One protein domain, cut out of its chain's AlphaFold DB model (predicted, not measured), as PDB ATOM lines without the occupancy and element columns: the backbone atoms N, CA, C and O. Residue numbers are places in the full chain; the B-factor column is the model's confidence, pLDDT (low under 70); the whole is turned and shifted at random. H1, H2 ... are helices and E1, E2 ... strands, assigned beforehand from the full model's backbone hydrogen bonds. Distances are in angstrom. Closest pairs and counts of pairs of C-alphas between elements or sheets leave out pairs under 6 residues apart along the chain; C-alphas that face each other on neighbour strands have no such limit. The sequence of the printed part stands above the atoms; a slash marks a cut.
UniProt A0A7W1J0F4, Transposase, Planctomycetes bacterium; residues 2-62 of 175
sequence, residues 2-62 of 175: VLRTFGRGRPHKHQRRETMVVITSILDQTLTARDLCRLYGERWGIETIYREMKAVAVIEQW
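What this domain is: This is residues 2 to 62 of the 175 residues of the protein "Transposase" of Planctomycetes bacterium (UniProt A0A7W1J0F4). What shape would one see first, going along the printed part from residue 2? A small hairpin of two short strands, E1 and E2, with a long loop at its far end, stands at one end of an arm of two helices, H1 and H2, set end to end. H1 lies near the hairpin, whereas most of H2 sticks out, with residues 44 to 49 and 51 to 55 standing free. How is it made up, and how large is it? The printed part has 61 residues with two named strands and two named helices, in the order E1, E2, H1, H2, and under half of the residues, 29, are in named elements; the sheet E1 - E2 is antiparallel and the class is mixed, helices and strands. The whole is extended, with a radius of gyration of the C-alphas of 16.6 A, and flat, spanning 45 by 40 by 14 A.

How they stand to each other: How do the two strands pair? E1, residues 2 to 5, and E2, residues 19 to 22, are antiparallel neighbours and form a hairpin, with 150 degrees between their directions. The C-alphas of Leu 3 and Val 21 face each other at 5.4 A, and N 4 and O 20 are within hydrogen-bond range at 3.4 A. Where does the first helix come near the strands? The closest C-alphas of E2 and H1, residues 33 to 41, are those of Val 22 and Cys 37, 7.4 A apart. Those of E1 and H1 are Val 2 and Ala 33, at 6.2 A. And the second helix? H2, residues 44 to 55, is apart from E1 and E2, and H1 and H2 meet only through their link. In H1 and H2 each O i to N i+4 pair is within hydrogen-bond range.

Where its parts are: Where do the strands lie? E1 begins at C-alpha 2, at (-25.103, 19.503, 16.359), and is 10.1 A long; E2 is 9.9 A long. Where do the helices lie? H1 is 12.2 A long and starts at C-alpha 33, at (-21.417, 21.264, 11.712). H2 is 16.5 A long and ends at C-alpha 55, at (2.241, 27.574, 36.042).

The domain as a whole: How far does it reach? The two C-alphas farthest apart are those of Gln 29 and Trp 62, 46.9 A, and the printed part has no cut. Which links are long? The link from E1 to E2, 13 residues, is long; that from E2 to H1 is short and that from H1 to H2 is tight. Where is confidence low? Residues 2 to 13 and 15 to 17 have pLDDT under 70; the mean of the printed part is 76.5.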
ATOM      1  N   VAL A   2     -26.132  20.445  16.832       40.91
ATOM      2  CA  VAL A   2     -25.103  19.503  16.359       40.91
ATOM      3  C   VAL A   2     -24.784  18.533  17.491       40.91
ATOM      4  O   VAL A   2     -24.307  18.956  18.543       40.91
ATOM      5  N   LEU A   3     -25.066  17.249  17.273       38.75
ATOM      6  CA  LEU A   3     -24.744  16.162  18.195       38.75
ATOM      7  C   LEU A   3     -23.429  15.527  17.747       38.75
ATOM      8  O   LEU A   3     -23.338  15.006  16.635       38.75
ATOM      9  N   ARG A   4     -22.402  15.566  18.598       40.31
ATOM     10  CA  ARG A   4     -21.125  14.897  18.316       40.31
ATOM     11  C   ARG A   4     -20.714  14.021  19.490       40.31
ATOM     12  O   ARG A   4     -20.635  14.484  20.624       40.31
ATOM     13  N   THR A   5     -20.422  12.757  19.205       47.22
ATOM     14  CA  THR A   5     -19.886  11.803  20.181       47.22
ATOM     15  C   THR A   5     -18.359  11.886  20.166       47.22
ATOM     16  O   THR A   5     -17.736  11.680  19.122       47.22
ATOM     17  N   PHE A   6     -17.730  12.206  21.298       45.81
ATOM     18  CA  PHE A   6     -16.268  12.226  21.387       45.81
ATOM     19  C   PHE A   6     -15.682  10.815  21.489       45.81
ATOM     20  O   PHE A   6     -16.238   9.931  22.137       45.81
ATOM     21  N   GLY A   7     -14.515  10.621  20.873       46.19
ATOM     22  CA  GLY A   7     -13.705   9.414  21.011       46.19
ATOM     23  C   GLY A   7     -12.408   9.696  21.760       46.19
ATOM     24  O   GLY A   7     -11.363   9.786  21.126       46.19
ATOM     25  N   ARG A   8     -12.438   9.835  23.091       42.94
ATOM     26  CA  ARG A   8     -11.247   9.617  23.934       42.94
ATOM     27  C   ARG A   8     -11.644   8.999  25.273       42.94
ATOM     28  O   ARG A   8     -12.371   9.610  26.041       42.94
ATOM     29  N   GLY A   9     -11.108   7.803  25.525       52.97
ATOM     30  CA  GLY A   9     -11.422   6.951  26.675       52.97
ATOM     31  C   GLY A   9     -12.546   5.963  26.360       52.97
ATOM     32  O   GLY A   9     -13.591   6.352  25.842       52.97
ATOM     33  N   ARG A  10     -12.330   4.669  26.640       48.16
ATOM     34  CA  ARG A  10     -13.418   3.682  26.639       48.16
ATOM     35  C   ARG A  10     -14.319   4.035  27.829       48.16
ATOM     36  O   ARG A  10     -13.805   4.037  28.944       48.16
ATOM     37  N   PRO A  11     -15.614   4.328  27.623       58.47
ATOM     38  CA  PRO A  11     -16.541   4.482  28.737       58.47
ATOM     39  C   PRO A  11     -16.491   3.222  29.603       58.47
ATOM     40  O   PRO A  11     -16.388   2.112  29.064       58.47
ATOM     41  N   HIS A  12     -16.552   3.367  30.927       59.22
ATOM     42  CA  HIS A  12     -16.717   2.197  31.789       59.22
ATOM     43  C   HIS A  12     -17.988   1.428  31.390       59.22
ATOM     44  O   HIS A  12     -18.906   1.999  30.805       59.22
ATOM     45  N   LYS A  13     -18.058   0.127  31.706       63.22
ATOM     46  CA  LYS A  13     -19.165  -0.773  31.309       63.22
ATOM     47  C   LYS A  13     -20.564  -0.226  31.670       63.22
ATOM     48  O   LYS A  13     -21.540  -0.617  31.046       63.22
ATOM     49  N   HIS A  14     -20.643   0.689  32.636       74.06
ATOM     50  CA  HIS A  14     -21.873   1.293  33.167       74.06
ATOM     51  C   HIS A  14     -22.074   2.757  32.739       74.06
ATOM     52  O   HIS A  14     -23.047   3.387  33.138       74.06
ATOM     53  N   GLN A  15     -21.149   3.323  31.963       63.97
ATOM     54  CA  GLN A  15     -21.125   4.743  31.634       63.97
ATOM     55  C   GLN A  15     -21.525   4.931  30.168       63.97
ATOM     56  O   GLN A  15     -20.903   4.380  29.256       63.97
ATOM     57  N   ARG A  16     -22.591   5.701  29.923       65.88
ATOM     58  CA  ARG A  16     -22.968   6.104  28.561       65.88
ATOM     59  C   ARG A  16     -21.936   7.095  28.026       65.88
ATOM     60  O   ARG A  16     -21.345   7.855  28.787       65.88
ATOM     61  N   ARG A  17     -21.709   7.080  26.708       67.44
ATOM     62  CA  ARG A  17     -20.886   8.110  26.061       67.44
ATOM     63  C   ARG A  17     -21.546   9.463  26.291       67.44
ATOM     64  O   ARG A  17     -22.738   9.606  26.036       67.44
ATOM     65  N   GLU A  18     -20.767  10.428  26.759       72.38
ATOM     66  CA  GLU A  18     -21.239  11.799  26.893       72.38
ATOM     67  C   GLU A  18     -21.559  12.370  25.507       72.38
ATOM     68  O   GLU A  18     -20.773  12.250  24.558       72.38
ATOM     69  N   THR A  19     -22.740  12.971  25.393       76.75
ATOM     70  CA  THR A  19     -23.187  13.668  24.189       76.75
ATOM     71  C   THR A  19     -22.939  15.153  24.385       76.75
ATOM     72  O   THR A  19     -23.522  15.762  25.277       76.75
ATOM     73  N   MET A  20     -22.100  15.752  23.540       78.38
ATOM     74  CA  MET A  20     -21.930  17.202  23.526       78.38
ATOM     75  C   MET A  20     -22.949  17.831  22.579       78.38
ATOM     76  O   MET A  20     -23.030  17.451  21.408       78.38
ATOM     77  N   VAL A  21     -23.686  18.818  23.090       86.56
ATOM     78  CA  VAL A  21     -24.604  19.658  22.316       86.56
ATOM     79  C   VAL A  21     -23.997  21.051  22.201       86.56
ATOM     80  O   VAL A  21     -23.736  21.698  23.211       86.56
ATOM     81  N   VAL A  22     -23.776  21.519  20.971       87.12
ATOM     82  CA  VAL A  22     -23.344  22.900  20.707       87.12
ATOM     83  C   VAL A  22     -24.553  23.713  20.246       87.12
ATOM     84  O   VAL A  22     -25.195  23.370  19.248       87.12
ATOM     85  N   ILE A  23     -24.856  24.780  20.985       90.44
ATOM     86  CA  ILE A  23     -25.879  25.782  20.665       90.44
ATOM     87  C   ILE A  23     -25.142  27.061  20.270       90.44
ATOM     88  O   ILE A  23     -24.173  27.439  20.926       90.44
ATOM     89  N   THR A  24     -25.562  27.704  19.183       89.94
ATOM     90  CA  THR A  24     -24.914  28.912  18.666       89.94
ATOM     91  C   THR A  24     -25.956  29.888  18.135       89.94
ATOM     92  O   THR A  24     -26.995  29.459  17.634       89.94
ATOM     93  N   SER A  25     -25.672  31.185  18.247       94.00
ATOM     94  CA  SER A  25     -26.433  32.267  17.613       94.00
ATOM     95  C   SER A  25     -25.939  32.588  16.198       94.00
ATOM     96  O   SER A  25     -26.483  33.475  15.550       94.00
ATOM     97  N   ILE A  26     -24.902  31.894  15.713       92.62
ATOM     98  CA  ILE A  26     -24.389  32.073  14.353       92.62
ATOM     99  C   ILE A  26     -25.443  31.570  13.360       92.62
ATOM    100  O   ILE A  26     -25.788  30.389  13.366       92.62
ATOM    101  N   LEU A  27     -25.931  32.481  12.516       92.62
ATOM    102  CA  LEU A  27     -26.980  32.217  11.524       92.62
ATOM    103  C   LEU A  27     -26.429  31.861  10.135       92.62
ATOM    104  O   LEU A  27     -27.200  31.526   9.241       92.62
ATOM    105  N   ASP A  28     -25.110  31.948   9.950       92.38
ATOM    106  CA  ASP A  28     -24.452  31.648   8.681       92.38
ATOM    107  C   ASP A  28     -24.589  30.159   8.331       92.38
ATOM    108  O   ASP A  28     -24.002  29.286   8.975       92.38
ATOM    109  N   GLN A  29     -25.376  29.883   7.290       87.06
ATOM    110  CA  GLN A  29     -25.674  28.531   6.819       87.06
ATOM    111  C   GLN A  29     -24.535  27.914   5.995       87.06
ATOM    112  O   GLN A  29     -24.569  26.717   5.718       87.06
ATOM    113  N   THR A  30     -23.524  28.700   5.611       93.62
ATOM    114  CA  THR A  30     -22.350  28.189   4.887       93.62
ATOM    115  C   THR A  30     -21.411  27.395   5.798       93.62
ATOM    116  O   THR A  30     -20.651  26.548   5.326       93.62
ATOM    117  N   LEU A  31     -21.489  27.618   7.115       90.25
ATOM    118  CA  LEU A  31     -20.681  26.911   8.099       90.25
ATOM    119  C   LEU A  31     -21.211  25.503   8.339       90.25
ATOM    120  O   LEU A  31     -22.356  25.286   8.743       90.25
ATOM    121  N   THR A  32     -20.337  24.514   8.181       90.69
ATOM    122  CA  THR A  32     -20.718  23.131   8.447       90.69
ATOM    123  C   THR A  32     -20.754  22.849   9.950       90.69
ATOM    124  O   THR A  32     -20.091  23.493  10.769       90.69
ATOM    125  N   ALA A  33     -21.448  21.776  10.340       86.44
ATOM    126  CA  ALA A  33     -21.417  21.264  11.712       86.44
ATOM    127  C   ALA A  33     -19.986  20.989  12.225       86.44
ATOM    128  O   ALA A  33     -19.703  21.119  13.420       86.44
ATOM    129  N   ARG A  34     -19.070  20.615  11.320       86.62
ATOM    130  CA  ARG A  34     -17.655  20.397  11.636       86.62
ATOM    131  C   ARG A  34     -16.953  21.710  11.970       86.62
ATOM    132  O   ARG A  34     -16.159  21.715  12.909       86.62
ATOM    133  N   ASP A  35     -17.267  22.785  11.259       89.44
ATOM    134  CA  ASP A  35     -16.687  24.110  11.489       89.44
ATOM    135  C   ASP A  35     -17.159  24.689  12.818       89.44
ATOM    136  O   ASP A  35     -16.335  25.135  13.611       89.44
ATOM    137  N   LEU A  36     -18.449  24.550  13.141       90.81
ATOM    138  CA  LEU A  36     -18.987  24.934  14.451       90.81
ATOM    139  C   LEU A  36     -18.339  24.143  15.594       90.81
ATOM    140  O   LEU A  36     -17.967  24.706  16.622       90.81
ATOM    141  N   CYS A  37     -18.150  22.834  15.412       87.44
ATOM    142  CA  CYS A  37     -17.442  22.008  16.389       87.44
ATOM    143  C   CYS A  37     -15.965  22.397  16.525       87.44
ATOM    144  O   CYS A  37     -15.410  22.312  17.620       87.44
ATOM    145  N   ARG A  38     -15.309  22.778  15.422       86.44
ATOM    146  CA  ARG A  38     -13.924  23.256  15.431       86.44
ATOM    147  C   ARG A  38     -13.829  24.584  16.176       86.44
ATOM    148  O   ARG A  38     -13.001  24.689  17.071       86.44
ATOM    149  N   LEU A  39     -14.715  25.529  15.869       89.25
ATOM    150  CA  LEU A  39     -14.815  26.824  16.534       89.25
ATOM    151  C   LEU A  39     -15.056  26.664  18.038       89.25
ATOM    152  O   LEU A  39     -14.336  27.248  18.839       89.25
ATOM    153  N   TYR A  40     -16.003  25.809  18.438       89.44
ATOM    154  CA  TYR A  40     -16.214  25.492  19.853       89.44
ATOM    155  C   TYR A  40     -14.974  24.841  20.489       89.44
ATOM    156  O   TYR A  40     -14.670  25.075  21.656       89.44
ATOM    157  N   GLY A  41     -14.219  24.053  19.721       85.12
ATOM    158  CA  GLY A  41     -12.945  23.479  20.147       85.12
ATOM    159  C   GLY A  41     -11.888  24.524  20.517       85.12
ATOM    160  O   GLY A  41     -11.136  24.296  21.464       85.12
ATOM    161  N   GLU A  42     -11.877  25.687  19.857       84.06
ATOM    162  CA  GLU A  42     -10.964  26.795  20.182       84.06
ATOM    163  C   GLU A  42     -11.203  27.361  21.599       84.06
ATOM    164  O   GLU A  42     -10.307  27.982  22.170       84.06
ATOM    165  N   ARG A  43     -12.349  27.056  22.240       86.44
ATOM    166  CA  ARG A  43     -12.609  27.360  23.663       86.44
ATOM    167  C   ARG A  43     -11.492  26.846  24.570       86.44
ATOM    168  O   ARG A  43     -11.139  27.519  25.531       86.44
ATOM    169  N   TRP A  44     -10.896  25.689  24.266       84.12
ATOM    170  CA  TRP A  44      -9.782  25.124  25.045       84.12
ATOM    171  C   TRP A  44      -8.545  26.033  25.106       84.12
ATOM    172  O   TRP A  44      -7.704  25.868  25.996       84.12
ATOM    173  N   GLY A  45      -8.438  27.011  24.201       79.19
ATOM    174  CA  GLY A  45      -7.434  28.065  24.279       79.19
ATOM    175  C   GLY A  45      -7.464  28.788  25.628       79.19
ATOM    176  O   GLY A  45      -6.408  28.988  26.224       79.19
ATOM    177  N   ILE A  46      -8.654  29.068  26.178       80.38
ATOM    178  CA  ILE A  46      -8.781  29.766  27.466       80.38
ATOM    179  C   ILE A  46      -8.260  28.925  28.635       80.38
ATOM    180  O   ILE A  46      -7.539  29.425  29.491       80.38
ATOM    181  N   GLU A  47      -8.545  27.621  28.645       83.56
ATOM    182  CA  GLU A  47      -8.056  26.704  29.682       83.56
ATOM    183  C   GLU A  47      -6.536  26.547  29.622       83.56
ATOM    184  O   GLU A  47      -5.871  26.362  30.642       83.56
ATOM    185  N   THR A  48      -5.970  26.636  28.418       80.62
ATOM    186  CA  THR A  48      -4.521  26.658  28.237       80.62
ATOM    187  C   THR A  48      -3.937  27.937  28.824       80.62
ATOM    188  O   THR A  48      -3.011  27.843  29.618       80.62
ATOM    189  N   ILE A  49      -4.523  29.103  28.539       80.25
ATOM    190  CA  ILE A  49      -4.089  30.376  29.132       80.25
ATOM    191  C   ILE A  49      -4.182  30.327  30.661       80.25
ATOM    192  O   ILE A  49      -3.207  30.659  31.323       80.25
ATOM    193  N   TYR A  50      -5.280  29.830  31.243       82.38
ATOM    194  CA  TYR A  50      -5.391  29.684  32.700       82.38
ATOM    195  C   TYR A  50      -4.315  28.771  33.295       82.38
ATOM    196  O   TYR A  50      -3.781  29.058  34.366       82.38
ATOM    197  N   ARG A  51      -3.966  27.681  32.606       83.56
ATOM    198  CA  ARG A  51      -2.862  26.808  33.019       83.56
ATOM    199  C   ARG A  51      -1.528  27.550  32.999       83.56
ATOM    200  O   ARG A  51      -0.781  27.434  33.962       83.56
ATOM    201  N   GLU A  52      -1.243  28.308  31.943       81.19
ATOM    202  CA  GLU A  52      -0.021  29.116  31.846       81.19
ATOM    203  C   GLU A  52       0.004  30.216  32.918       81.19
ATOM    204  O   GLU A  52       1.028  30.420  33.559       81.19
ATOM    205  N   MET A  53      -1.127  30.871  33.198       81.81
ATOM    206  CA  MET A  53      -1.234  31.848  34.288       81.81
ATOM    207  C   MET A  53      -0.882  31.219  35.643       81.81
ATOM    208  O   MET A  53      -0.158  31.814  36.433       81.81
ATOM    209  N   LYS A  54      -1.343  29.996  35.914       81.31
ATOM    210  CA  LYS A  54      -1.003  29.287  37.156       81.31
ATOM    211  C   LYS A  54       0.447  28.803  37.188       81.31
ATOM    212  O   LYS A  54       1.103  28.934  38.212       81.31
ATOM    213  N   ALA A  55       0.942  28.242  36.086       81.31
ATOM    214  CA  ALA A  55       2.241  27.574  36.042       81.31
ATOM    215  C   ALA A  55       3.424  28.530  35.831       81.31
ATOM    216  O   ALA A  55       4.488  28.319  36.402       81.31
ATOM    217  N   VAL A  56       3.253  29.553  34.992       76.19
ATOM    218  CA  VAL A  56       4.315  30.496  34.609       76.19
ATOM    219  C   VAL A  56       4.233  31.771  35.432       76.19
ATOM    220  O   VAL A  56       5.255  32.271  35.886       76.19
ATOM    221  N   ALA A  57       3.024  32.294  35.623       71.31
ATOM    222  CA  ALA A  57       2.818  33.574  36.292       71.31
ATOM    223  C   ALA A  57       2.433  33.458  37.771       71.31
ATOM    224  O   ALA A  57       2.300  34.481  38.433       71.31
ATOM    225  N   VAL A  58       2.247  32.231  38.272       80.06
ATOM    226  CA  VAL A  58       1.984  31.924  39.684       80.06
ATOM    227  C   VAL A  58       0.902  32.835  40.281       80.06
ATOM    228  O   VAL A  58       1.048  33.371  41.372       80.06
ATOM    229  N   ILE A  59      -0.226  32.993  39.575       76.81
ATOM    230  CA  ILE A  59      -1.353  33.872  39.972       76.81
ATOM    231  C   ILE A  59      -2.011  33.539  41.321       76.81
ATOM    232  O   ILE A  59      -2.996  34.153  41.712       76.81
ATOM    233  N   GLU A  60      -1.532  32.517  42.015       79.19
ATOM    234  CA  GLU A  60      -1.975  32.151  43.358       79.19
ATOM    235  C   GLU A  60      -1.073  32.783  44.440       79.19
ATOM    236  O   GLU A  60      -1.371  32.676  45.626       79.19
ATOM    237  N   GLN A  61      -0.002  33.483  44.041       84.88
ATOM    238  CA  GLN A  61       0.965  34.156  44.912       84.88
ATOM    239  C   GLN A  61       1.118  35.633  44.514       84.88
ATOM    240  O   GLN A  61       2.031  36.013  43.784       84.88
ATOM    241  N   TRP A  62       0.204  36.475  44.996       85.62
ATOM    242  CA  TRP A  62       0.238  37.922  44.753       85.62
ATOM    243  C   TRP A  62       1.205  38.635  45.700       85.62
ATOM    244  O   TRP A  62       1.302  38.283  46.877       85.62
TER     245      TRP A  62